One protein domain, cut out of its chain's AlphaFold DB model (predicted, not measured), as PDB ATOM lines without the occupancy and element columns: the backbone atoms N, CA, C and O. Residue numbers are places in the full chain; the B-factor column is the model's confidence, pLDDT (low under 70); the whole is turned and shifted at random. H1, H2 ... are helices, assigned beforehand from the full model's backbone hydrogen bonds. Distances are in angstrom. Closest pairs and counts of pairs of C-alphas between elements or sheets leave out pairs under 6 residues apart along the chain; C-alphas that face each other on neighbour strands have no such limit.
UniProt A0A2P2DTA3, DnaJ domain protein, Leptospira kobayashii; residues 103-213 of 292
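What this domain is: This is residues 103 to 213 of the 292 residues of the protein "DnaJ domain protein" of Leptospira kobayashii (UniProt A0A2P2DTA3). This is a rod of crossing helices, with a group at each end: H4 crosses the long helix H1 and H5 packs on H4 at one end, while H2 and H3 cross at the other, with H7 running beyond the end of H1 and the little H6 near the middle. The chain goes along the rod through H1 to H2 and H3, comes back through H4, and folds back through H5, H6 and H7. The printed part has 111 residues with seven named helices, H1 to H7 in chain order, and no named strand; its class is all helix, and the packing is mostly crossed. The whole is only just loose, close to compact, with a radius of gyration of the C-alphas of 15.9 A and spans of 50 by 23 by 21 A.

How they stand to each other: Start at H1, residues 103 to 122. Its residues 108 to 116 touch H4, residues 154 to 169; the closest C-alphas are those of Tyr 112 and Thr 161, 5.5 A apart, and the two run opposite ways at a steep tilt of 54 degrees. With residues 158 to 162, H4 touches H5, residues 177 to 188, at a steep tilt of 47 degrees, opposite ways; the closest C-alphas, of Val 158 and Lys 182, are 6.7 A apart. H1 only just touches H6, residues 196 to 199, with 3 pairs of C-alphas within 8 A, the closest being Lys 113 and Ile 199 at 6.1 A. Toward the other end, H1 is close but not clearly touching H7, residues 201 to 212: the closest C-alphas, of Glu 121 and Phe 203, are 6.6 A apart. There H2, residues 127 to 136, touches H3, residues 140 to 151, opposite ways at a steep tilt of 52 degrees, with the C-alphas of Ala 134 and Ala 143 closest at 5.0 A. H3 only just touches H7, with 3 pairs of C-alphas within 8 A; the closest are Val 144 and Arg 204, 6.7 A apart. H2 and H5 are apart. Look at the backbones: in H1, H2, H3, H4, H5 and H7 every O i to N i+4 pair is within hydrogen-bond range, and H6 is too short for such a pair.

Where its parts are: Find C-alpha 103 at (25.132, 49.746, 33.988); from there H1 runs 28.6 A to C-alpha 122 at (20.018, 41.171, 60.764). H4 is 22.6 A long, H5 16.7 A, H3 16.6 A and H2 14.1 A, while H6 measures 5.0 A. H7 runs 16.5 A to C-alpha 212 at (17.889, 20.995, 62.852).

The domain as a whole: Look at Tyr 175 and Gly 213 for the two C-alphas farthest apart, 52.3 A. The printed part has no cut, and no link between its named helices is long. Mean pLDDT of the printed part is 88.9, and no printed residue is under 70.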
ATOM      1  N   ARG A 103      24.206  49.727  32.847       92.56
ATOM      2  CA  ARG A 103      25.132  49.746  33.988       92.56
ATOM      3  C   ARG A 103      24.486  50.325  35.262       92.56
ATOM      4  O   ARG A 103      24.488  49.618  36.268       92.56
ATOM      5  N   PRO A 104      23.914  51.545  35.261       92.75
ATOM      6  CA  PRO A 104      23.133  52.054  36.391       92.75
ATOM      7  C   PRO A 104      22.009  51.107  36.836       92.75
ATOM      8  O   PRO A 104      21.814  50.901  38.032       92.75
ATOM      9  N   LEU A 105      21.302  50.484  35.889       94.31
ATOM     10  CA  LEU A 105      20.241  49.523  36.204       94.31
ATOM     11  C   LEU A 105      20.784  48.240  36.847       94.31
ATOM     12  O   LEU A 105      20.178  47.696  37.769       94.31
ATOM     13  N   TYR A 106      21.954  47.766  36.419       94.75
ATOM     14  CA  TYR A 106      22.650  46.664  37.076       94.75
ATOM     15  C   TYR A 106      23.001  46.996  38.527       94.75
ATOM     16  O   TYR A 106      22.726  46.195  39.416       94.75
ATOM     17  N   GLU A 107      23.538  48.184  38.783       94.31
ATOM     18  CA  GLU A 107      23.876  48.629  40.137       94.31
ATOM     19  C   GLU A 107      22.636  48.746  41.036       94.31
ATOM     20  O   GLU A 107      22.691  48.376  42.210       94.31
ATOM     21  N   LEU A 108      21.499  49.191  40.488       95.75
ATOM     22  CA  LEU A 108      20.212  49.177  41.187       95.75
ATOM     23  C   LEU A 108      19.802  47.747  41.572       95.75
ATOM     24  O   LEU A 108      19.413  47.506  42.714       95.75
ATOM     25  N   ARG A 109      19.921  46.784  40.645       95.38
ATOM     26  CA  ARG A 109      19.613  45.366  40.911       95.38
ATOM     27  C   ARG A 109      20.508  44.785  42.004       95.38
ATOM     28  O   ARG A 109      20.011  44.072  42.869       95.38
ATOM     29  N   GLU A 110      21.802  45.085  41.990       95.12
ATOM     30  CA  GLU A 110      22.721  44.625  43.039       95.12
ATOM     31  C   GLU A 110      22.421  45.289  44.388       95.12
ATOM     32  O   GLU A 110      22.405  44.613  45.415       95.12
ATOM     33  N   SER A 111      22.070  46.578  44.387       94.88
ATOM     34  CA  SER A 111      21.646  47.290  45.600       94.88
ATOM     35  C   SER A 111      20.376  46.681  46.202       94.88
ATOM     36  O   SER A 111      20.294  46.504  47.417       94.88
ATOM     37  N   TYR A 112      19.416  46.288  45.359       95.50
ATOM     38  CA  TYR A 112      18.196  45.595  45.780       95.50
ATOM     39  C   TYR A 112      18.505  44.259  46.471       95.50
ATOM     40  O   TYR A 112      18.001  43.979  47.560       95.50
ATOM     41  N   LYS A 113      19.377  43.439  45.867       95.06
ATOM     42  CA  LYS A 113      19.799  42.150  46.444       95.06
ATOM     43  C   LYS A 113      20.504  42.343  47.784       95.06
ATOM     44  O   LYS A 113      20.149  41.676  48.754       95.06
ATOM     45  N   ALA A 114      21.453  43.276  47.838       94.88
ATOM     46  CA  ALA A 114      22.221  43.572  49.041       94.88
ATOM     47  C   ALA A 114      21.324  44.066  50.184       94.88
ATOM     48  O   ALA A 114      21.517  43.664  51.333       94.88
ATOM     49  N   LEU A 115      20.310  44.887  49.880       95.81
ATOM     50  CA  LEU A 115      19.343  45.351  50.872       95.81
ATOM     51  C   LEU A 115      18.561  44.182  51.479       95.81
ATOM     52  O   LEU A 115      18.447  44.101  52.703       95.81
ATOM     53  N   ILE A 116      18.053  43.266  50.647       94.62
ATOM     54  CA  ILE A 116      17.337  42.075  51.125       94.62
ATOM     55  C   ILE A 116      18.253  41.222  51.999       94.62
ATOM     56  O   ILE A 116      17.876  40.888  53.119       94.62
ATOM     57  N   GLN A 117      19.456  40.898  51.516       94.31
ATOM     58  CA  GLN A 117      20.421  40.065  52.241       94.31
ATOM     59  C   GLN A 117      20.753  40.661  53.606       94.31
ATOM     60  O   GLN A 117      20.547  40.008  54.623       94.31
ATOM     61  N   THR A 118      21.124  41.941  53.641       94.75
ATOM     62  CA  THR A 118      21.459  42.646  54.885       94.75
ATOM     63  C   THR A 118      20.269  42.698  55.846       94.75
ATOM     64  O   THR A 118      20.427  42.534  57.056       94.75
ATOM     65  N   THR A 119      19.054  42.919  55.335       94.44
ATOM     66  CA  THR A 119      17.846  42.986  56.174       94.44
ATOM     67  C   THR A 119      17.529  41.626  56.788       94.44
ATOM     68  O   THR A 119      17.277  41.522  57.985       94.44
ATOM     69  N   VAL A 120      17.589  40.571  55.978       93.12
ATOM     70  CA  VAL A 120      17.301  39.197  56.391       93.12
ATOM     71  C   VAL A 120      18.399  38.644  57.313       93.12
ATOM     72  O   VAL A 120      18.106  37.913  58.258       93.12
ATOM     73  N   GLU A 121      19.661  39.015  57.102       89.81
ATOM     74  CA  GLU A 121      20.776  38.635  57.973       89.81
ATOM     75  C   GLU A 121      20.626  39.184  59.389       89.81
ATOM     76  O   GLU A 121      20.846  38.430  60.342       89.81
ATOM     77  N   ASN A 122      20.222  40.454  59.502       91.62
ATOM     78  CA  ASN A 122      20.018  41.171  60.764       91.62
ATOM     79  C   ASN A 122      18.659  40.881  61.418       91.62
ATOM     80  O   ASN A 122      18.406  41.305  62.548       91.62
ATOM     81  N   HIS A 123      17.776  40.167  60.722       92.00
ATOM     82  CA  HIS A 123      16.466  39.812  61.239       92.00
ATOM     83  C   HIS A 123      16.570  38.807  62.386       92.00
ATOM     84  O   HIS A 123      17.220  37.762  62.278       92.00
ATOM     85  N   LYS A 124      15.873  39.093  63.488       90.00
ATOM     86  CA  LYS A 124      15.788  38.175  64.623       90.00
ATOM     87  C   LYS A 124      14.822  37.042  64.285       90.00
ATOM     88  O   LYS A 124      13.611  37.243  64.241       90.00
ATOM     89  N   LEU A 125      15.373  35.845  64.092       89.25
ATOM     90  CA  LEU A 125      14.604  34.659  63.734       89.25
ATOM     91  C   LEU A 125      13.579  34.292  64.818       89.25
ATOM     92  O   LEU A 125      13.934  33.976  65.955       89.25
ATOM     93  N   ASP A 126      12.313  34.259  64.419       90.88
ATOM     94  CA  ASP A 126      11.230  33.651  65.187       90.88
ATOM     95  C   ASP A 126      11.204  32.148  64.889       90.88
ATOM     96  O   ASP A 126      10.667  31.685  63.878       90.88
ATOM     97  N   LYS A 127      11.882  31.399  65.761       87.81
ATOM     98  CA  LYS A 127      12.084  29.956  65.610       87.81
ATOM     99  C   LYS A 127      10.785  29.175  65.747       87.81
ATOM    100  O   LYS A 127      10.636  28.164  65.069       87.81
ATOM    101  N   GLU A 128       9.867  29.623  66.599       87.19
ATOM    102  CA  GLU A 128       8.602  28.929  66.849       87.19
ATOM    103  C   GLU A 128       7.695  29.015  65.624       87.19
ATOM    104  O   GLU A 128       7.202  27.988  65.152       87.19
ATOM    105  N   LEU A 129       7.560  30.212  65.045       87.06
ATOM    106  CA  LEU A 129       6.799  30.399  63.813       87.06
ATOM    107  C   LEU A 129       7.406  29.610  62.648       87.06
ATOM    108  O   LEU A 129       6.682  28.922  61.929       87.06
ATOM    109  N   LEU A 130       8.732  29.666  62.460       87.62
ATOM    110  CA  LEU A 130       9.373  28.936  61.364       87.62
ATOM    111  C   LEU A 130       9.259  27.413  61.539       87.62
ATOM    112  O   LEU A 130       9.052  26.707  60.554       87.62
ATOM    113  N   LEU A 131       9.341  26.897  62.769       85.19
ATOM    114  CA  LEU A 131       9.102  25.481  63.073       85.19
ATOM    115  C   LEU A 131       7.666  25.060  62.757       85.19
ATOM    116  O   LEU A 131       7.462  24.003  62.160       85.19
ATOM    117  N   LEU A 132       6.683  25.887  63.124       82.94
ATOM    118  CA  LEU A 132       5.277  25.640  62.814       82.94
ATOM    119  C   LEU A 132       5.058  25.563  61.296       82.94
ATOM    120  O   LEU A 132       4.449  24.611  60.808       82.94
ATOM    121  N   LEU A 133       5.599  26.529  60.549       82.75
ATOM    122  CA  LEU A 133       5.527  26.550  59.087       82.75
ATOM    123  C   LEU A 133       6.233  25.335  58.475       82.75
ATOM    124  O   LEU A 133       5.661  24.664  57.621       82.75
ATOM    125  N   ALA A 134       7.431  24.994  58.956       83.56
ATOM    126  CA  ALA A 134       8.183  23.832  58.488       83.56
ATOM    127  C   ALA A 134       7.430  22.514  58.716       83.56
ATOM    128  O   ALA A 134       7.485  21.638  57.857       83.56
ATOM    129  N   ALA A 135       6.703  22.378  59.828       76.81
ATOM    130  CA  ALA A 135       5.861  21.213  60.099       76.81
ATOM    131  C   ALA A 135       4.606  21.159  59.209       76.81
ATOM    132  O   ALA A 135       4.126  20.071  58.889       76.81
ATOM    133  N   ALA A 136       4.079  22.317  58.803       75.44
ATOM    134  CA  ALA A 136       2.904  22.429  57.938       75.44
ATOM    135  C   ALA A 136       3.220  22.259  56.437       75.44
ATOM    136  O   ALA A 136       2.313  22.011  55.642       75.44
ATOM    137  N   THR A 137       4.487  22.380  56.034       75.50
ATOM    138  CA  THR A 137       4.928  22.287  54.631       75.50
ATOM    139  C   THR A 137       5.730  21.020  54.341       75.50
ATOM    140  O   THR A 137       6.448  20.510  55.194       75.50
ATOM    141  N   VAL A 138       5.677  20.539  53.096       74.62
ATOM    142  CA  VAL A 138       6.471  19.376  52.654       74.62
ATOM    143  C   VAL A 138       7.934  19.744  52.374       74.62
ATOM    144  O   VAL A 138       8.825  18.915  52.571       74.62
ATOM    145  N   ASP A 139       8.200  20.963  51.895       80.62
ATOM    146  CA  ASP A 139       9.549  21.455  51.610       80.62
ATOM    147  C   ASP A 139       9.917  22.605  52.545       80.62
ATOM    148  O   ASP A 139       9.191  23.590  52.650       80.62
ATOM    149  N   PHE A 140      11.089  22.516  53.174       83.38
ATOM    150  CA  PHE A 140      11.580  23.565  54.067       83.38
ATOM    151  C   PHE A 140      11.731  24.915  53.352       83.38
ATOM    152  O   PHE A 140      11.509  25.957  53.958       83.38
ATOM    153  N   ASP A 141      12.066  24.914  52.056       86.75
ATOM    154  CA  ASP A 141      12.134  26.162  51.283       86.75
ATOM    155  C   ASP A 141      10.790  26.889  51.214       86.75
ATOM    156  O   ASP A 141      10.777  28.117  51.233       86.75
ATOM    157  N   ASP A 142       9.680  26.151  51.167       85.31
ATOM    158  CA  ASP A 142       8.339  26.728  51.092       85.31
ATOM    159  C   ASP A 142       7.909  27.304  52.456       85.31
ATOM    160  O   ASP A 142       7.218  28.326  52.513       85.31
ATOM    161  N   ALA A 143       8.383  26.713  53.561       87.25
ATOM    162  CA  ALA A 143       8.233  27.294  54.896       87.25
ATOM    163  C   ALA A 143       9.017  28.598  55.049       87.25
ATOM    164  O   ALA A 143       8.477  29.574  55.569       87.25
ATOM    165  N   VAL A 144      10.271  28.640  54.582       89.88
ATOM    166  CA  VAL A 144      11.072  29.872  54.636       89.88
ATOM    167  C   VAL A 144      10.480  30.948  53.723       89.88
ATOM    168  O   VAL A 144      10.463  32.112  54.110       89.88
ATOM    169  N   ASP A 145       9.951  30.583  52.551       89.25
ATOM    170  CA  ASP A 145       9.229  31.523  51.682       89.25
ATOM    171  C   ASP A 145       8.047  32.151  52.415       89.25
ATOM    172  O   ASP A 145       7.961  33.373  52.500       89.25
ATOM    173  N   SER A 146       7.182  31.319  52.998       87.19
ATOM    174  CA  SER A 146       6.018  31.779  53.763       87.19
ATOM    175  C   SER A 146       6.427  32.680  54.928       87.19
ATOM    176  O   SER A 146       5.829  33.729  55.141       87.19
ATOM    177  N   TYR A 147       7.486  32.304  55.648       91.50
ATOM    178  CA  TYR A 147       8.020  33.095  56.751       91.50
ATOM    179  C   TYR A 147       8.498  34.476  56.294       91.50
ATOM    180  O   TYR A 147       8.168  35.489  56.902       91.50
ATOM    181  N   LEU A 148       9.286  34.533  55.219       90.62
ATOM    182  CA  LEU A 148       9.833  35.791  54.724       90.62
ATOM    183  C   LEU A 148       8.751  36.682  54.107       90.62
ATOM    184  O   LEU A 148       8.828  37.892  54.279       90.62
ATOM    185  N   MET A 149       7.744  36.106  53.448       88.12
ATOM    186  CA  MET A 149       6.591  36.853  52.928       88.12
ATOM    187  C   MET A 149       5.699  37.416  54.045       88.12
ATOM    188  O   MET A 149       5.094  38.464  53.852       88.12
ATOM    189  N   ASP A 150       5.633  36.758  55.209       88.88
ATOM    190  CA  ASP A 150       4.938  37.278  56.398       88.88
ATOM    191  C   ASP A 150       5.709  38.428  57.067       88.88
ATOM    192  O   ASP A 150       5.112  39.370  57.584       88.88
ATOM    193  N   LYS A 151       7.049  38.367  57.069       90.69
ATOM    194  CA  LYS A 151       7.892  39.373  57.740       90.69
ATOM    195  C   LYS A 151       8.273  40.561  56.871       90.69
ATOM    196  O   LYS A 151       8.575  41.618  57.424       90.69
ATOM    197  N   PHE A 152       8.298  40.397  55.553       91.88
ATOM    198  CA  PHE A 152       8.819  41.412  54.652       91.88
ATOM    199  C   PHE A 152       7.929  41.622  53.435       91.88
ATOM    200  O   PHE A 152       7.640  40.702  52.671       91.88
ATOM    201  N   GLU A 153       7.594  42.886  53.197       90.62
ATOM    202  CA  GLU A 153       6.891  43.311  51.998       90.62
ATOM    203  C   GLU A 153       7.887  43.611  50.872       90.62
ATOM    204  O   GLU A 153       8.854  44.357  51.041       90.62
ATOM    205  N   ILE A 154       7.636  43.060  49.682       89.50
ATOM    206  CA  ILE A 154       8.468  43.317  48.494       89.50
ATOM    207  C   ILE A 154       8.470  44.813  48.151       89.50
ATOM    208  O   ILE A 154       9.511  45.374  47.807       89.50
ATOM    209  N   GLU A 155       7.320  45.474  48.297       91.12
ATOM    210  CA  GLU A 155       7.159  46.902  48.013       91.12
ATOM    211  C   GLU A 155       8.071  47.774  48.882       91.12
ATOM    212  O   GLU A 155       8.644  48.746  48.382       91.12
ATOM    213  N   PHE A 156       8.289  47.385  50.142       92.62
ATOM    214  CA  PHE A 156       9.235  48.054  51.031       92.62
ATOM    215  C   PHE A 156      10.664  47.999  50.474       92.62
ATOM    216  O   PHE A 156      11.330  49.034  50.386       92.62
ATOM    217  N   PHE A 157      11.136  46.821  50.048       93.69
ATOM    218  CA  PHE A 157      12.482  46.679  49.483       93.69
ATOM    219  C   PHE A 157      12.649  47.461  48.184       93.69
ATOM    220  O   PHE A 157      13.681  48.107  47.986       93.69
ATOM    221  N   VAL A 158      11.640  47.429  47.311       94.12
ATOM    222  CA  VAL A 158      11.648  48.168  46.045       94.12
ATOM    223  C   VAL A 158      11.741  49.667  46.318       94.12
ATOM    224  O   VAL A 158      12.693  50.307  45.870       94.12
ATOM    225  N   GLY A 159      10.826  50.218  47.121       94.06
ATOM    226  CA  GLY A 159      10.804  51.649  47.434       94.06
ATOM    227  C   GLY A 159      12.078  52.116  48.139       94.06
ATOM    228  O   GLY A 159      12.671  53.128  47.766       94.06
ATOM    229  N   ARG A 160      12.567  51.349  49.121       95.06
ATOM    230  CA  ARG A 160      13.793  51.696  49.850       95.06
ATOM    231  C   ARG A 160      15.024  51.691  48.944       95.06
ATOM    232  O   ARG A 160      15.836  52.608  49.042       95.06
ATOM    233  N   THR A 161      15.145  50.703  48.058       96.12
ATOM    234  CA  THR A 161      16.268  50.619  47.112       96.12
ATOM    235  C   THR A 161      16.257  51.788  46.135       96.12
ATOM    236  O   THR A 161      17.299  52.402  45.912       96.12
ATOM    237  N   ILE A 162      15.090  52.119  45.578       95.25
ATOM    238  CA  ILE A 162      14.936  53.229  44.631       95.25
ATOM    239  C   ILE A 162      15.329  54.551  45.290       95.25
ATOM    240  O   ILE A 162      16.143  55.282  44.731       95.25
ATOM    241  N   ASN A 163      14.847  54.812  46.507       94.69
ATOM    242  CA  ASN A 163      15.199  56.021  47.253       94.69
ATOM    243  C   ASN A 163      16.710  56.126  47.498       94.69
ATOM    244  O   ASN A 163      17.314  57.150  47.186       94.69
ATOM    245  N   MET A 164      17.346  55.048  47.971       94.38
ATOM    246  CA  MET A 164      18.801  55.022  48.169       94.38
ATOM    247  C   MET A 164      19.565  55.272  46.864       94.38
ATOM    248  O   MET A 164      20.565  55.989  46.854       94.38
ATOM    249  N   PHE A 165      19.102  54.696  45.755       94.94
ATOM    250  CA  PHE A 165      19.731  54.854  44.448       94.94
ATOM    251  C   PHE A 165      19.605  56.286  43.913       94.94
ATOM    252  O   PHE A 165      20.601  56.862  43.467       94.94
ATOM    253  N   ILE A 166      18.410  56.878  44.002       93.56
ATOM    254  CA  ILE A 166      18.131  58.263  43.603       93.56
ATOM    255  C   ILE A 166      18.990  59.236  44.412       93.56
ATOM    256  O   ILE A 166      19.626  60.115  43.827       93.56
ATOM    257  N   GLU A 167      19.069  59.056  45.733       93.12
ATOM    258  CA  GLU A 167      19.888  59.891  46.618       93.12
ATOM    259  C   GLU A 167      21.383  59.772  46.290       93.12
ATOM    260  O   GLU A 167      22.064  60.785  46.100       93.12
ATOM    261  N   LEU A 168      21.896  58.542  46.156       92.38
ATOM    262  CA  LEU A 168      23.306  58.274  45.853       92.38
ATOM    263  C   LEU A 168      23.728  58.899  44.514       92.38
ATOM    264  O   LEU A 168      24.814  59.473  44.392       92.38
ATOM    265  N   ARG A 169      22.874  58.773  43.495       90.25
ATOM    266  CA  ARG A 169      23.142  59.245  42.129       90.25
ATOM    267  C   ARG A 169      22.696  60.690  41.887       90.25
ATOM    268  O   ARG A 169      23.050  61.242  40.845       90.25
ATOM    269  N   LYS A 170      22.018  61.318  42.855       91.44
ATOM    270  CA  LYS A 170      21.449  62.676  42.779       91.44
ATOM    271  C   LYS A 170      20.534  62.853  41.562       91.44
ATOM    272  O   LYS A 170      20.711  63.785  40.778       91.44
ATOM    273  N   ILE A 171      19.605  61.918  41.388       91.38
ATOM    274  CA  ILE A 171      18.686  61.879  40.244       91.38
ATOM    275  C   ILE A 171      17.470  62.765  40.522       91.38
ATOM    276  O   ILE A 171      16.924  62.748  41.623       91.38
ATOM    277  N   LYS A 172      17.031  63.532  39.525       87.44
ATOM    278  CA  LYS A 172      15.777  64.293  39.582       87.44
ATOM    279  C   LYS A 172      14.579  63.368  39.355       87.44
ATOM    280  O   LYS A 172      14.563  62.602  38.397       87.44
ATOM    281  N   THR A 173      13.567  63.456  40.214       81.50
ATOM    282  CA  THR A 173      12.398  62.553  40.197       81.50
ATOM    283  C   THR A 173      11.195  63.088  39.419       81.50
ATOM    284  O   THR A 173      10.285  62.325  39.110       81.50
ATOM    285  N   GLU A 174      11.215  64.370  39.054       74.12
ATOM    286  CA  GLU A 174      10.087  65.132  38.488       74.12
ATOM    287  C   GLU A 174       9.549  64.579  37.150       74.12
ATOM    288  O   GLU A 174       8.414  64.868  36.786       74.12
ATOM    289  N   TYR A 175      10.320  63.736  36.452       72.81
ATOM    290  CA  TYR A 175      10.033  63.263  35.087       72.81
ATOM    291  C   TYR A 175       9.692  61.766  35.005       72.81
ATOM    292  O   TYR A 175       9.963  61.093  34.012       72.81
ATOM    293  N   GLY A 176       9.118  61.212  36.076       78.25
ATOM    294  CA  GLY A 176       8.671  59.813  36.107       78.25
ATOM    295  C   GLY A 176       9.789  58.788  36.321       78.25
ATOM    296  O   GLY A 176       9.544  57.588  36.210       78.25
ATOM    297  N   ALA A 177      10.995  59.241  36.679       86.62
ATOM    298  CA  ALA A 177      12.139  58.385  36.993       86.62
ATOM    299  C   ALA A 177      11.832  57.352  38.080       86.62
ATOM    300  O   ALA A 177      12.143  56.175  37.927       86.62
ATOM    301  N   GLU A 178      11.168  57.771  39.155       89.62
ATOM    302  CA  GLU A 178      10.779  56.867  40.237       89.62
ATOM    303  C   GLU A 178       9.783  55.797  39.764       89.62
ATOM    304  O   GLU A 178       9.963  54.614  40.057       89.62
ATOM    305  N   GLY A 179       8.774  56.201  38.980       88.88
ATOM    306  CA  GLY A 179       7.772  55.296  38.417       88.88
ATOM    307  C   GLY A 179       8.402  54.232  37.522       88.88
ATOM    308  O   GLY A 179       8.187  53.042  37.732       88.88
ATOM    309  N   PHE A 180       9.280  54.644  36.607       90.88
ATOM    310  CA  PHE A 180      10.023  53.714  35.760       90.88
ATOM    311  C   PHE A 180      10.899  52.750  36.560       90.88
ATOM    312  O   PHE A 180      10.885  51.553  36.290       90.88
ATOM    313  N   LEU A 181      11.662  53.236  37.548       93.00
ATOM    314  CA  LEU A 181      12.530  52.372  38.358       93.00
ATOM    315  C   LEU A 181      11.710  51.353  39.160       93.00
ATOM    316  O   LEU A 181      12.136  50.204  39.319       93.00
ATOM    317  N   LYS A 182      10.523  51.753  39.630       93.44
ATOM    318  CA  LYS A 182       9.569  50.866  40.300       93.44
ATOM    319  C   LYS A 182       9.051  49.800  39.346       93.44
ATOM    320  O   LYS A 182       9.157  48.617  39.667       93.44
ATOM    321  N   ASP A 183       8.562  50.195  38.176       91.62
ATOM    322  CA  ASP A 183       8.055  49.270  37.162       91.62
ATOM    323  C   ASP A 183       9.148  48.306  36.690       91.62
ATOM    324  O   ASP A 183       8.917  47.102  36.580       91.62
ATOM    325  N   TYR A 184      10.367  48.812  36.501       92.75
ATOM    326  CA  TYR A 184      11.546  48.032  36.147       92.75
ATOM    327  C   TYR A 184      11.854  46.950  37.187       92.75
ATOM    328  O   TYR A 184      11.964  45.772  36.841       92.75
ATOM    329  N   LEU A 185      11.969  47.314  38.470       93.62
ATOM    330  CA  LEU A 185      12.248  46.334  39.521       93.62
ATOM    331  C   LEU A 185      11.094  45.344  39.681       93.62
ATOM    332  O   LEU A 185      11.339  44.137  39.724       93.62
ATOM    333  N   MET A 186       9.848  45.819  39.702       91.62
ATOM    334  CA  MET A 186       8.664  44.966  39.845       91.62
ATOM    335  C   MET A 186       8.517  43.979  38.681       91.62
ATOM    336  O   MET A 186       8.158  42.827  38.910       91.62
ATOM    337  N   ALA A 187       8.867  44.376  37.454       90.62
ATOM    338  CA  ALA A 187       8.898  43.475  36.303       90.62
ATOM    339  C   ALA A 187       9.967  42.379  36.437       90.62
ATOM    340  O   ALA A 187       9.801  41.286  35.895       90.62
ATOM    341  N   LEU A 188      11.055  42.640  37.171       91.12
ATOM    342  CA  LEU A 188      12.161  41.702  37.364       91.12
ATOM    343  C   LEU A 188      11.995  40.774  38.569       91.12
ATOM    344  O   LEU A 188      12.516  39.658  38.520       91.12
ATOM    345  N   VAL A 189      11.270  41.185  39.612       85.88
ATOM    346  CA  VAL A 189      10.967  40.364  40.803       85.88
ATOM    347  C   VAL A 189      10.438  38.957  40.463       85.88
ATOM    348  O   VAL A 189      10.970  37.991  41.012       85.88
ATOM    349  N   PRO A 190       9.455  38.767  39.556       81.50
ATOM    350  CA  PRO A 190       8.956  37.429  39.222       81.50
ATOM    351  C   PRO A 190       9.901  36.633  38.306       81.50
ATOM    352  O   PRO A 190       9.657  35.457  38.025       81.50
ATOM    353  N   THR A 191      10.967  37.253  37.795       84.62
ATOM    354  CA  THR A 191      11.909  36.615  36.867       84.62
ATOM    355  C   THR A 191      13.063  35.943  37.607       84.62
ATOM    356  O   THR A 191      13.324  36.181  38.784       84.62
ATOM    357  N   LYS A 192      13.849  35.140  36.884       77.19
ATOM    358  CA  LYS A 192      15.072  34.529  37.431       77.19
ATOM    359  C   LYS A 192      16.182  35.535  37.761       77.19
ATOM    360  O   LYS A 192      17.170  35.140  38.366       77.19
ATOM    361  N   ILE A 193      16.054  36.799  37.351       81.00
ATOM    362  CA  ILE A 193      17.084  37.826  37.564       81.00
ATOM    363  C   ILE A 193      17.106  38.272  39.032       81.00
ATOM    364  O   ILE A 193      18.183  38.410  39.613       81.00
ATOM    365  N   LEU A 194      15.928  38.455  39.635       86.25
ATOM    366  CA  LEU A 194      15.750  38.841  41.040       86.25
ATOM    367  C   LEU A 194      15.001  37.756  41.824       86.25
ATOM    368  O   LEU A 194      14.131  38.047  42.642       86.25
ATOM    369  N   ASN A 195      15.349  36.492  41.581       86.06
ATOM    370  CA  ASN A 195      14.737  35.371  42.280       86.06
ATOM    371  C   ASN A 195      15.014  35.450  43.788       86.06
ATOM    372  O   ASN A 195      16.139  35.246  44.247       86.06
ATOM    373  N   PHE A 196      13.958  35.682  44.565       85.69
ATOM    374  CA  PHE A 196      14.040  35.858  46.011       85.69
ATOM    375  C   PHE A 196      14.658  34.655  46.739       85.69
ATOM    376  O   PHE A 196      15.384  34.836  47.718       85.69
ATOM    377  N   ARG A 197      14.449  33.423  46.245       87.69
ATOM    378  CA  ARG A 197      15.067  32.217  46.829       87.69
ATOM    379  C   ARG A 197      16.583  32.220  46.685       87.69
ATOM    380  O   ARG A 197      17.275  31.830  47.619       87.69
ATOM    381  N   ASP A 198      17.082  32.680  45.540       88.19
ATOM    382  CA  ASP A 198      18.519  32.754  45.277       88.19
ATOM    383  C   ASP A 198      19.163  33.856  46.131       88.19
ATOM    384  O   ASP A 198      20.214  33.635  46.727       88.19
ATOM    385  N   ILE A 199      18.487  35.003  46.268       90.94
ATOM    386  CA  ILE A 199      18.938  36.126  47.108       90.94
ATOM    387  C   ILE A 199      19.027  35.713  48.586       90.94
ATOM    388  O   ILE A 199      19.980  36.065  49.274       90.94
ATOM    389  N   THR A 200      18.060  34.927  49.068       91.75
ATOM    390  CA  THR A 200      17.928  34.527  50.485       91.75
ATOM    391  C   THR A 200      18.527  33.154  50.797       91.75
ATOM    392  O   THR A 200      18.268  32.585  51.860       91.75
ATOM    393  N   LYS A 201      19.329  32.593  49.888       91.06
ATOM    394  CA  LYS A 201      19.866  31.233  50.010       91.06
ATOM    395  C   LYS A 201      20.671  31.017  51.293       91.06
ATOM    396  O   LYS A 201      20.447  30.037  51.995       91.06
ATOM    397  N   GLU A 202      21.569  31.940  51.619       89.12
ATOM    398  CA  GLU A 202      22.416  31.822  52.810       89.12
ATOM    399  C   GLU A 202      21.595  31.848  54.100       89.12
ATOM    400  O   GLU A 202      21.830  31.051  55.008       89.12
ATOM    401  N   PHE A 203      20.557  32.687  54.153       90.81
ATOM    402  CA  PHE A 203      19.620  32.698  55.272       90.81
ATOM    403  C   PHE A 203      18.879  31.365  55.412       90.81
ATOM    404  O   PHE A 203      18.746  30.856  56.524       90.81
ATOM    405  N   ARG A 204      18.429  30.757  54.308       91.12
ATOM    406  CA  ARG A 204      17.766  29.435  54.327       91.12
ATOM    407  C   ARG A 204      18.678  28.355  54.889       91.12
ATOM    408  O   ARG A 204      18.252  27.563  55.725       91.12
ATOM    409  N   ASP A 205      19.930  28.328  54.450       88.69
ATOM    410  CA  ASP A 205      20.895  27.327  54.902       88.69
ATOM    411  C   ASP A 205      21.260  27.540  56.383       88.69
ATOM    412  O   ASP A 205      21.281  26.579  57.158       88.69
ATOM    413  N   ARG A 206      21.449  28.799  56.810       88.12
ATOM    414  CA  ARG A 206      21.691  29.173  58.215       88.12
ATOM    415  C   ARG A 206      20.522  28.777  59.116       88.12
ATOM    416  O   ARG A 206      20.724  28.106  60.123       88.12
ATOM    417  N   THR A 207      19.300  29.152  58.743       86.44
ATOM    418  CA  THR A 207      18.087  28.844  59.522       86.44
ATOM    419  C   THR A 207      17.818  27.346  59.608       86.44
ATOM    420  O   THR A 207      17.461  26.853  60.675       86.44
ATOM    421  N   TYR A 208      18.062  26.595  58.530       86.62
ATOM    422  CA  TYR A 208      17.981  25.136  58.559       86.62
ATOM    423  C   TYR A 208      18.955  24.542  59.584       86.62
ATOM    424  O   TYR A 208      18.570  23.698  60.397       86.62
ATOM    425  N   TYR A 209      20.208  25.007  59.580       84.44
ATOM    426  CA  TYR A 209      21.210  24.565  60.544       84.44
ATOM    427  C   TYR A 209      20.825  24.933  61.984       84.44
ATOM    428  O   TYR A 209      20.933  24.093  62.872       84.44
ATOM    429  N   GLU A 210      20.324  26.146  62.222       83.25
ATOM    430  CA  GLU A 210      19.890  26.586  63.553       83.25
ATOM    431  C   GLU A 210      18.718  25.778  64.121       83.25
ATOM    432  O   GLU A 210      18.628  25.618  65.340       83.25
ATOM    433  N   ILE A 211      17.816  25.294  63.263       79.56
ATOM    434  CA  ILE A 211      16.637  24.527  63.678       79.56
ATOM    435  C   ILE A 211      16.972  23.044  63.859       79.56
ATOM    436  O   ILE A 211      16.566  22.434  64.847       79.56
ATOM    437  N   PHE A 212      17.696  22.448  62.911       79.75
ATOM    438  CA  PHE A 212      17.889  20.995  62.852       79.75
ATOM    439  C   PHE A 212      19.293  20.532  63.263       79.75
ATOM    440  O   PHE A 212      19.538  19.327  63.346       79.75
ATOM    441  N   GLY A 213      20.229  21.456  63.497       76.81
ATOM    442  CA  GLY A 213      21.611  21.160  63.896       76.81
ATOM    443  C   GLY A 213      22.427  20.423  62.830       76.81
ATOM    444  O   GLY A 213      23.430  19.784  63.148       76.81
TER     445      GLY A 213